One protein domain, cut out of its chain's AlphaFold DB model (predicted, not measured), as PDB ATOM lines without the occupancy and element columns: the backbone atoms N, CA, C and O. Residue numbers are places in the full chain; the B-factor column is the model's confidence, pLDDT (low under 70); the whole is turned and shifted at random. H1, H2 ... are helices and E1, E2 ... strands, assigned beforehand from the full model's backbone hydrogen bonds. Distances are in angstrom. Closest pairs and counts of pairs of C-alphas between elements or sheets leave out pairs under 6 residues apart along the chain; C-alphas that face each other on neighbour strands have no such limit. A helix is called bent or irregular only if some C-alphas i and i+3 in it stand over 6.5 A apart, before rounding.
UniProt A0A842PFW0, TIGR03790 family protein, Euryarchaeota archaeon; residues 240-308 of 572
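Overview. This is residues 240 to 308 of the 572 residues of the protein "TIGR03790 family protein" of Euryarchaeota archaeon (UniProt A0A842PFW0). A small sheet of three parallel strands is covered on one face by a single helix, H1, which runs back along the strands between E1 and E2. The long link from E2 to E3 arches past the other face of the sheet, where there is no named helix, and the stretch after E3, residues 298 to 308, folds up beyond the ends of the strands. The printed part has 69 residues, with one named helix and three named strands in the order E1, H1, E2, E3; the strands lie side by side as E2, E1, E3. The class is mixed, helices and strands, although under half of the residues are in named elements. The whole is compact, with a radius of gyration of the C-alphas of 11.7 A and spans of 30 by 25 by 15 A.

Arrangement. The inner strand of the sheet is E1, residues 241 to 245. Its neighbour E3, residues 292 to 297, is an edge strand, parallel to it at 10 degrees; N 243 and O 294 are within hydrogen-bond range at 2.8 A, and N 296 and O 243 at 3.0 A. The other edge strand, E2, residues 277 to 280, is parallel to E1 at 18 degrees, with N 278 and O 242 within hydrogen-bond range at 2.9 A. H1, residues 256 to 272, is on the sheet at a height over the sheet of 9.7 A, and the two make two layers, a helix on one face of a sheet. H1 lies over E2 and E1, and only just not over E3, on which 2 of its C-alphas fall. It runs along the strands, at 20 degrees to E1 on the local plane. The closest C-alphas of H1 and E1 are those of Leu 262 and Leu 244, 6.6 A apart; those of H1 and E2 are Asn 270 and Val 277, 5.8 A apart. E1, H1 and E2 form a strand-helix-strand unit, two parallel neighbour strands joined through a helix, with a right-handed crossover. E2 and E3 are apart. In H1 every O i to N i+4 pair is within hydrogen-bond range.

Along the chain. E1 begins at C-alpha 241, (-9.776, 27.459, -0.846), and is 12.9 A long. E3 measures 13.2 A and ends at C-alpha 297, (-24.185, 28.252, -2.035). E2 measures 9.2 A. H1 starts at C-alpha 256, (-30.376, 31.639, -12.999), and is 23.2 A long; it is neither bent nor irregular, but only just: C-alphas 269 and 272 are 6.1 A apart.

Size, cuts and confidence. The two C-alphas farthest apart are those of Ser 272 and Asn 306, at 33.5 A. The printed part has no cut. The link from E2 to E3, 11 residues, is long, that from E1 to H1 is short, and that from H1 to E2 is tight. The mean pLDDT of the printed part is 88.0, and residues 307 to 308 are under 70.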
ATOM      1  N   GLY A 240      -6.565  29.814   2.070       81.88
ATOM      2  CA  GLY A 240      -7.587  28.777   1.978       81.88
ATOM      3  C   GLY A 240      -8.039  28.524   0.541       81.88
ATOM      4  O   GLY A 240      -7.543  29.138  -0.403       81.88
ATOM      5  N   GLN A 241      -9.016  27.638   0.387       88.06
ATOM      6  CA  GLN A 241      -9.776  27.459  -0.846       88.06
ATOM      7  C   GLN A 241     -11.120  28.190  -0.776       88.06
ATOM      8  O   GLN A 241     -11.748  28.290   0.286       88.06
ATOM      9  N   GLY A 242     -11.572  28.693  -1.919       92.19
ATOM     10  CA  GLY A 242     -12.972  29.024  -2.129       92.19
ATOM     11  C   GLY A 242     -13.782  27.757  -2.391       92.19
ATOM     12  O   GLY A 242     -13.306  26.819  -3.025       92.19
ATOM     13  N   VAL A 243     -15.021  27.733  -1.929       96.00
ATOM     14  CA  VAL A 243     -15.981  26.673  -2.220       96.00
ATOM     15  C   VAL A 243     -17.227  27.332  -2.781       96.00
ATOM     16  O   VAL A 243     -17.852  28.173  -2.131       96.00
ATOM     17  N   LEU A 244     -17.559  26.978  -4.015       97.00
ATOM     18  CA  LEU A 244     -18.733  27.473  -4.715       97.00
ATOM     19  C   LEU A 244     -19.626  26.277  -5.020       97.00
ATOM     20  O   LEU A 244     -19.184  25.320  -5.654       97.00
ATOM     21  N   ASP A 245     -20.872  26.340  -4.577       94.94
ATOM     22  CA  ASP A 245     -21.840  25.263  -4.745       94.94
ATOM     23  C   ASP A 245     -23.051  25.757  -5.542       94.94
ATOM     24  O   ASP A 245     -23.849  26.588  -5.087       94.94
ATOM     25  N   LEU A 246     -23.133  25.294  -6.790       95.00
ATOM     26  CA  LEU A 246     -24.186  25.653  -7.727       95.00
ATOM     27  C   LEU A 246     -25.404  24.739  -7.566       95.00
ATOM     28  O   LEU A 246     -25.300  23.519  -7.622       95.00
ATOM     29  N   ALA A 247     -26.590  25.347  -7.553       94.31
ATOM     30  CA  ALA A 247     -27.850  24.617  -7.602       94.31
ATOM     31  C   ALA A 247     -28.262  24.355  -9.056       94.31
ATOM     32  O   ALA A 247     -28.757  25.248  -9.761       94.31
ATOM     33  N   THR A 248     -28.098  23.122  -9.534       92.62
ATOM     34  CA  THR A 248     -28.414  22.745 -10.927       92.62
ATOM     35  C   THR A 248     -29.889  22.954 -11.275       92.62
ATOM     36  O   THR A 248     -30.217  23.370 -12.389       92.62
ATOM     37  N   ASN A 249     -30.792  22.769 -10.304       92.50
ATOM     38  CA  ASN A 249     -32.229  23.014 -10.450       92.50
ATOM     39  C   ASN A 249     -32.580  24.497 -10.683       92.50
ATOM     40  O   ASN A 249     -33.710  24.801 -11.067       92.50
ATOM     41  N   ARG A 250     -31.640  25.429 -10.478       93.75
ATOM     42  CA  ARG A 250     -31.848  26.869 -10.699       93.75
ATOM     43  C   ARG A 250     -31.466  27.343 -12.099       93.75
ATOM     44  O   ARG A 250     -31.916  28.422 -12.488       93.75
ATOM     45  N   ASN A 251     -30.764  26.527 -12.893       90.44
ATOM     46  CA  ASN A 251     -30.299  26.884 -14.243       90.44
ATOM     47  C   ASN A 251     -31.424  27.231 -15.233       90.44
ATOM     48  O   ASN A 251     -31.195  27.993 -16.167       90.44
ATOM     49  N   GLY A 252     -32.632  26.696 -15.040       89.50
ATOM     50  CA  GLY A 252     -33.810  27.010 -15.863       89.50
ATOM     51  C   GLY A 252     -34.770  28.027 -15.239       89.50
ATOM     52  O   GLY A 252     -35.867  28.219 -15.755       89.50
ATOM     53  N   SER A 253     -34.415  28.628 -14.100       90.69
ATOM     54  CA  SER A 253     -35.310  29.497 -13.326       90.69
ATOM     55  C   SER A 253     -35.052  30.984 -13.581       90.69
ATOM     56  O   SER A 253     -33.980  31.368 -14.043       90.69
ATOM     57  N   GLY A 254     -35.991  31.848 -13.176       88.75
ATOM     58  CA  GLY A 254     -35.789  33.306 -13.166       88.75
ATOM     59  C   GLY A 254     -34.654  33.783 -12.246       88.75
ATOM     60  O   GLY A 254     -34.257  34.940 -12.318       88.75
ATOM     61  N   TYR A 255     -34.100  32.894 -11.417       88.44
ATOM     62  CA  TYR A 255     -32.963  33.170 -10.541       88.44
ATOM     63  C   TYR A 255     -31.635  32.610 -11.079       88.44
ATOM     64  O   TYR A 255     -30.636  32.615 -10.365       88.44
ATOM     65  N   LYS A 256     -31.596  32.142 -12.338       92.75
ATOM     66  CA  LYS A 256     -30.376  31.639 -12.999       92.75
ATOM     67  C   LYS A 256     -29.183  32.591 -12.847       92.75
ATOM     68  O   LYS A 256     -28.057  32.123 -12.731       92.75
ATOM     69  N   TRP A 257     -29.432  33.899 -12.798       90.50
ATOM     70  CA  TRP A 257     -28.403  34.926 -12.644       90.50
ATOM     71  C   TRP A 257     -27.451  34.665 -11.464       90.50
ATOM     72  O   TRP A 257     -26.264  34.931 -11.591       90.50
ATOM     73  N   TRP A 258     -27.911  34.080 -10.352       92.12
ATOM     74  CA  TRP A 258     -27.016  33.760  -9.234       92.12
ATOM     75  C   TRP A 258     -26.040  32.624  -9.573       92.12
ATOM     76  O   TRP A 258     -24.867  32.706  -9.223       92.12
ATOM     77  N   ASN A 259     -26.467  31.612 -10.341       94.50
ATOM     78  CA  ASN A 259     -25.538  30.613 -10.884       94.50
ATOM     79  C   ASN A 259     -24.514  31.264 -11.818       94.50
ATOM     80  O   ASN A 259     -23.335  30.926 -11.756       94.50
ATOM     81  N   ASP A 260     -24.945  32.222 -12.642       92.44
ATOM     82  CA  ASP A 260     -24.047  32.958 -13.538       92.44
ATOM     83  C   ASP A 260     -22.992  33.756 -12.750       92.44
ATOM     84  O   ASP A 260     -21.825  33.787 -13.143       92.44
ATOM     85  N   LEU A 261     -23.355  34.305 -11.584       91.88
ATOM     86  CA  LEU A 261     -22.396  34.935 -10.673       91.88
ATOM     87  C   LEU A 261     -21.419  33.938 -10.045       91.88
ATOM     88  O   LEU A 261     -20.250  34.279  -9.894       91.88
ATOM     89  N   LEU A 262     -21.835  32.705  -9.733       94.25
ATOM     90  CA  LEU A 262     -20.908  31.664  -9.261       94.25
ATOM     91  C   LEU A 262     -19.895  31.271 -10.353       94.25
ATOM     92  O   LEU A 262     -18.709  31.107 -10.063       94.25
ATOM     93  N   TYR A 263     -20.319  31.201 -11.621       93.31
ATOM     94  CA  TYR A 263     -19.403  31.009 -12.755       93.31
ATOM     95  C   TYR A 263     -18.406  32.167 -12.900       93.31
ATOM     96  O   TYR A 263     -17.204  31.936 -13.087       93.31
ATOM     97  N   ALA A 264     -18.884  33.410 -12.796       89.62
ATOM     98  CA  ALA A 264     -18.036  34.598 -12.844       89.62
ATOM     99  C   ALA A 264     -17.048  34.638 -11.665       89.62
ATOM    100  O   ALA A 264     -15.860  34.910 -11.862       89.62
ATOM    101  N   ALA A 265     -17.505  34.283 -10.461       89.94
ATOM    102  CA  ALA A 265     -16.673  34.174  -9.270       89.94
ATOM    103  C   ALA A 265     -15.583  33.111  -9.447       89.94
ATOM    104  O   ALA A 265     -14.420  33.411  -9.209       89.94
ATOM    105  N   ASN A 266     -15.907  31.913  -9.947       92.38
ATOM    106  CA  ASN A 266     -14.901  30.885 -10.234       92.38
ATOM    107  C   ASN A 266     -13.864  31.362 -11.267       92.38
ATOM    108  O   ASN A 266     -12.666  31.172 -11.077       92.38
ATOM    109  N   THR A 267     -14.312  32.012 -12.345       88.56
ATOM    110  CA  THR A 267     -13.421  32.549 -13.391       88.56
ATOM    111  C   THR A 267     -12.474  33.613 -12.831       88.56
ATOM    112  O   THR A 267     -11.294  33.646 -13.177       88.56
ATOM    113  N   THR A 268     -12.974  34.457 -11.931       82.69
ATOM    114  CA  THR A 268     -12.182  35.517 -11.299       82.69
ATOM    115  C   THR A 268     -11.216  34.935 -10.270       82.69
ATOM    116  O   THR A 268     -10.011  35.124 -10.395       82.69
ATOM    117  N   LEU A 269     -11.728  34.176  -9.298       83.38
ATOM    118  CA  LEU A 269     -10.955  33.626  -8.186       83.38
ATOM    119  C   LEU A 269      -9.905  32.624  -8.670       83.38
ATOM    120  O   LEU A 269      -8.724  32.830  -8.428       83.38
ATOM    121  N   ASN A 270     -10.311  31.580  -9.393       84.06
ATOM    122  CA  ASN A 270      -9.396  30.525  -9.834       84.06
ATOM    123  C   ASN A 270      -8.604  30.924 -11.085       84.06
ATOM    124  O   ASN A 270      -7.430  30.600 -11.205       84.06
ATOM    125  N   GLY A 271      -9.236  31.640 -12.020       77.38
ATOM    126  CA  GLY A 271      -8.601  32.006 -13.288       77.38
ATOM    127  C   GLY A 271      -7.701  33.235 -13.189       77.38
ATOM    128  O   GLY A 271      -6.535  33.168 -13.557       77.38
ATOM    129  N   SER A 272      -8.240  34.362 -12.720       78.38
ATOM    130  CA  SER A 272      -7.516  35.646 -12.737       78.38
ATOM    131  C   SER A 272      -6.682  35.884 -11.475       78.38
ATOM    132  O   SER A 272      -5.614  36.482 -11.552       78.38
ATOM    133  N   MET A 273      -7.168  35.435 -10.313       74.69
ATOM    134  CA  MET A 273      -6.524  35.659  -9.010       74.69
ATOM    135  C   MET A 273      -5.706  34.459  -8.516       74.69
ATOM    136  O   MET A 273      -5.033  34.573  -7.489       74.69
ATOM    137  N   GLU A 274      -5.772  33.320  -9.212       80.75
ATOM    138  CA  GLU A 274      -5.080  32.074  -8.851       80.75
ATOM    139  C   GLU A 274      -5.364  31.621  -7.396       80.75
ATOM    140  O   GLU A 274      -4.500  31.097  -6.687       80.75
ATOM    141  N   ILE A 275      -6.590  31.852  -6.918       80.12
ATOM    142  CA  ILE A 275      -7.111  31.357  -5.640       80.12
ATOM    143  C   ILE A 275      -7.788  30.005  -5.902       80.12
ATOM    144  O   ILE A 275      -8.726  29.961  -6.698       80.12
ATOM    145  N   PRO A 276      -7.374  28.905  -5.243       87.75
ATOM    146  CA  PRO A 276      -7.994  27.599  -5.441       87.75
ATOM    147  C   PRO A 276      -9.494  27.639  -5.155       87.75
ATOM    148  O   PRO A 276      -9.911  28.145  -4.113       87.75
ATOM    149  N   VAL A 277     -10.300  27.082  -6.060       93.94
ATOM    150  CA  VAL A 277     -11.753  26.982  -5.883       93.94
ATOM    151  C   VAL A 277     -12.231  25.556  -6.141       93.94
ATOM    152  O   VAL A 277     -12.061  25.032  -7.243       93.94
ATOM    153  N   HIS A 278     -12.900  24.952  -5.157       96.31
ATOM    154  CA  HIS A 278     -13.780  23.812  -5.391       96.31
ATOM    155  C   HIS A 278     -15.123  24.345  -5.901       96.31
ATOM    156  O   HIS A 278     -15.947  24.832  -5.128       96.31
ATOM    157  N   PHE A 279     -15.330  24.286  -7.219       96.75
ATOM    158  CA  PHE A 279     -16.595  24.687  -7.832       96.75
ATOM    159  C   PHE A 279     -17.446  23.465  -8.179       96.75
ATOM    160  O   PHE A 279     -17.274  22.850  -9.236       96.75
ATOM    161  N   ASN A 280     -18.378  23.127  -7.292       94.81
ATOM    162  CA  ASN A 280     -19.344  22.072  -7.536       94.81
ATOM    163  C   ASN A 280     -20.445  22.557  -8.485       94.81
ATOM    164  O   ASN A 280     -21.144  23.531  -8.215       94.81
ATOM    165  N   GLN A 281     -20.593  21.845  -9.601       94.25
ATOM    166  CA  GLN A 281     -21.623  22.076 -10.621       94.25
ATOM    167  C   GLN A 281     -22.588  20.887 -10.746       94.25
ATOM    168  O   GLN A 281     -23.420  20.849 -11.655       94.25
ATOM    169  N   ASN A 282     -22.452  19.893  -9.867       89.75
ATOM    170  CA  ASN A 282     -23.258  18.681  -9.873       89.75
ATOM    171  C   ASN A 282     -24.477  18.846  -8.960       89.75
ATOM    172  O   ASN A 282     -24.509  19.708  -8.089       89.75
ATOM    173  N   SER A 283     -25.475  17.974  -9.107       85.94
ATOM    174  CA  SER A 283     -26.667  17.945  -8.241       85.94
ATOM    175  C   SER A 283     -26.389  17.315  -6.865       85.94
ATOM    176  O   SER A 283     -27.147  16.459  -6.405       85.94
ATOM    177  N   THR A 284     -25.305  17.705  -6.207       87.19
ATOM    178  CA  THR A 284     -24.916  17.274  -4.857       87.19
ATOM    179  C   THR A 284     -24.617  18.511  -4.037       87.19
ATOM    180  O   THR A 284     -23.887  19.360  -4.524       87.19
ATOM    181  N   PHE A 285     -25.142  18.609  -2.818       86.38
ATOM    182  CA  PHE A 285     -24.834  19.749  -1.957       86.38
ATOM    183  C   PHE A 285     -23.462  19.565  -1.298       86.38
ATOM    184  O   PHE A 285     -23.182  18.486  -0.767       86.38
ATOM    185  N   VAL A 286     -22.610  20.590  -1.328       88.44
ATOM    186  CA  VAL A 286     -21.234  20.483  -0.818       88.44
ATOM    187  C   VAL A 286     -21.205  20.643   0.701       88.44
ATOM    188  O   VAL A 286     -21.720  21.606   1.262       88.44
ATOM    189  N   THR A 287     -20.571  19.699   1.392       83.81
ATOM    190  CA  THR A 287     -20.335  19.742   2.843       83.81
ATOM    191  C   THR A 287     -18.957  19.163   3.173       83.81
ATOM    192  O   THR A 287     -18.277  18.629   2.302       83.81
ATOM    193  N   ASN A 288     -18.546  19.253   4.445       82.12
ATOM    194  CA  ASN A 288     -17.313  18.643   4.964       82.12
ATOM    195  C   ASN A 288     -16.015  19.106   4.268       82.12
ATOM    196  O   ASN A 288     -15.057  18.349   4.115       82.12
ATOM    197  N   GLU A 289     -15.979  20.372   3.861       86.06
ATOM    198  CA  GLU A 289     -14.792  20.997   3.284       86.06
ATOM    199  C   GLU A 289     -13.855  21.526   4.376       86.06
ATOM    200  O   GLU A 289     -14.287  22.035   5.414       86.06
ATOM    201  N   SER A 290     -12.551  21.436   4.126       87.81
ATOM    202  CA  SER A 290     -11.508  21.929   5.033       87.81
ATOM    203  C   SER A 290     -10.685  23.034   4.374       87.81
ATOM    204  O   SER A 290     -10.719  23.206   3.157       87.81
ATOM    205  N   ASN A 291      -9.973  23.820   5.186       86.38
ATOM    206  CA  ASN A 291      -9.201  24.980   4.723       86.38
ATOM    207  C   ASN A 291     -10.032  25.981   3.884       86.38
ATOM    208  O   ASN A 291      -9.545  26.545   2.909       86.38
ATOM    209  N   VAL A 292     -11.311  26.168   4.226       88.94
ATOM    210  CA  VAL A 292     -12.232  27.044   3.488       88.94
ATOM    211  C   VAL A 292     -12.048  28.494   3.928       88.94
ATOM    212  O   VAL A 292     -12.191  28.795   5.113       88.94
ATOM    213  N   MET A 293     -11.771  29.391   2.978       84.81
ATOM    214  CA  MET A 293     -11.716  30.844   3.213       84.81
ATOM    215  C   MET A 293     -12.964  31.588   2.721       84.81
ATOM    216  O   MET A 293     -13.272  32.668   3.212       84.81
ATOM    217  N   LEU A 294     -13.684  31.014   1.755       87.06
ATOM    218  CA  LEU A 294     -14.915  31.553   1.179       87.06
ATOM    219  C   LEU A 294     -15.851  30.382   0.882       87.06
ATOM    220  O   LEU A 294     -15.425  29.413   0.262       87.06
ATOM    221  N   TYR A 295     -17.117  30.493   1.273       91.62
ATOM    222  CA  TYR A 295     -18.155  29.525   0.927       91.62
ATOM    223  C   TYR A 295     -19.384  30.256   0.388       91.62
ATOM    224  O   TYR A 295     -19.913  31.138   1.066       91.62
ATOM    225  N   ALA A 296     -19.853  29.891  -0.802       94.44
ATOM    226  CA  ALA A 296     -21.091  30.416  -1.369       94.44
ATOM    227  C   ALA A 296     -21.945  29.280  -1.937       94.44
ATOM    228  O   ALA A 296     -21.477  28.498  -2.762       94.44
ATOM    229  N   SER A 297     -23.211  29.215  -1.518       92.81
ATOM    230  CA  SER A 297     -24.185  28.252  -2.035       92.81
ATOM    231  C   SER A 297     -25.599  28.825  -2.036       92.81
ATOM    232  O   SER A 297     -25.857  29.904  -1.501       92.81
ATOM    233  N   TRP A 298     -26.543  28.080  -2.610       91.31
ATOM    234  CA  TRP A 298     -27.974  28.390  -2.521       91.31
ATOM    235  C   TRP A 298     -28.604  28.059  -1.165       91.31
ATOM    236  O   TRP A 298     -29.782  28.359  -0.947       91.31
ATOM    237  N   GLY A 299     -27.855  27.423  -0.262       87.19
ATOM    238  CA  GLY A 299     -28.364  26.950   1.020       87.19
ATOM    239  C   GLY A 299     -29.642  26.125   0.854       87.19
ATOM    240  O   GLY A 299     -29.759  25.312  -0.061       87.19
ATOM    241  N   SER A 300     -30.646  26.394   1.693       82.12
ATOM    242  CA  SER A 300     -31.945  25.705   1.669       82.12
ATOM    243  C   SER A 300     -32.738  25.849   0.363       82.12
ATOM    244  O   SER A 300     -33.765  25.196   0.200       82.12
ATOM    245  N   ASN A 301     -32.303  26.716  -0.558       86.75
ATOM    246  CA  ASN A 301     -32.916  26.886  -1.874       86.75
ATOM    247  C   ASN A 301     -32.272  26.012  -2.963       86.75
ATOM    248  O   ASN A 301     -32.747  26.044  -4.109       86.75
ATOM    249  N   ASP A 302     -31.233  25.250  -2.631       88.62
ATOM    250  CA  ASP A 302     -30.662  24.224  -3.496       88.62
ATOM    251  C   ASP A 302     -31.600  23.008  -3.585       88.62
ATOM    252  O   ASP A 302     -32.121  22.534  -2.575       88.62
ATOM    253  N   GLY A 303     -31.828  22.477  -4.788       86.38
ATOM    254  CA  GLY A 303     -32.645  21.273  -4.981       86.38
ATOM    255  C   GLY A 303     -32.036  20.019  -4.353       86.38
ATOM    256  O   GLY A 303     -32.767  19.091  -4.006       86.38
ATOM    257  N   SER A 304     -30.720  20.018  -4.160       85.56
ATOM    258  CA  SER A 304     -29.975  18.966  -3.482       85.56
ATOM    259  C   SER A 304     -29.727  19.278  -2.010       85.56
ATOM    260  O   SER A 304     -29.074  18.474  -1.347       85.56
ATOM    261  N   TRP A 305     -30.281  20.366  -1.455       80.12
ATOM    262  CA  TRP A 305     -30.108  20.715  -0.040       80.12
ATOM    263  C   TRP A 305     -30.433  19.541   0.880       80.12
ATOM    264  O   TRP A 305     -29.632  19.231   1.734       80.12
ATOM    265  N   ASN A 306     -31.518  18.796   0.654       71.19
ATOM    266  CA  ASN A 306     -31.879  17.657   1.514       71.19
ATOM    267  C   ASN A 306     -30.908  16.460   1.437       71.19
ATOM    268  O   ASN A 306     -31.053  15.509   2.198       71.19
ATOM    269  N   SER A 307     -29.949  16.474   0.507       69.75
ATOM    270  CA  SER A 307     -28.824  15.529   0.480       69.75
ATOM    271  C   SER A 307     -27.616  16.027   1.280       69.75
ATOM    272  O   SER A 307     -26.582  15.362   1.303       69.75
ATOM    273  N   ASN A 308     -27.735  17.181   1.945       65.56
ATOM    274  CA  ASN A 308     -26.761  17.666   2.905       65.56
ATOM    275  C   ASN A 308     -26.835  16.814   4.173       65.56
ATOM    276  O   ASN A 308     -27.454  17.154   5.176       65.56
TER     277      ASN A 308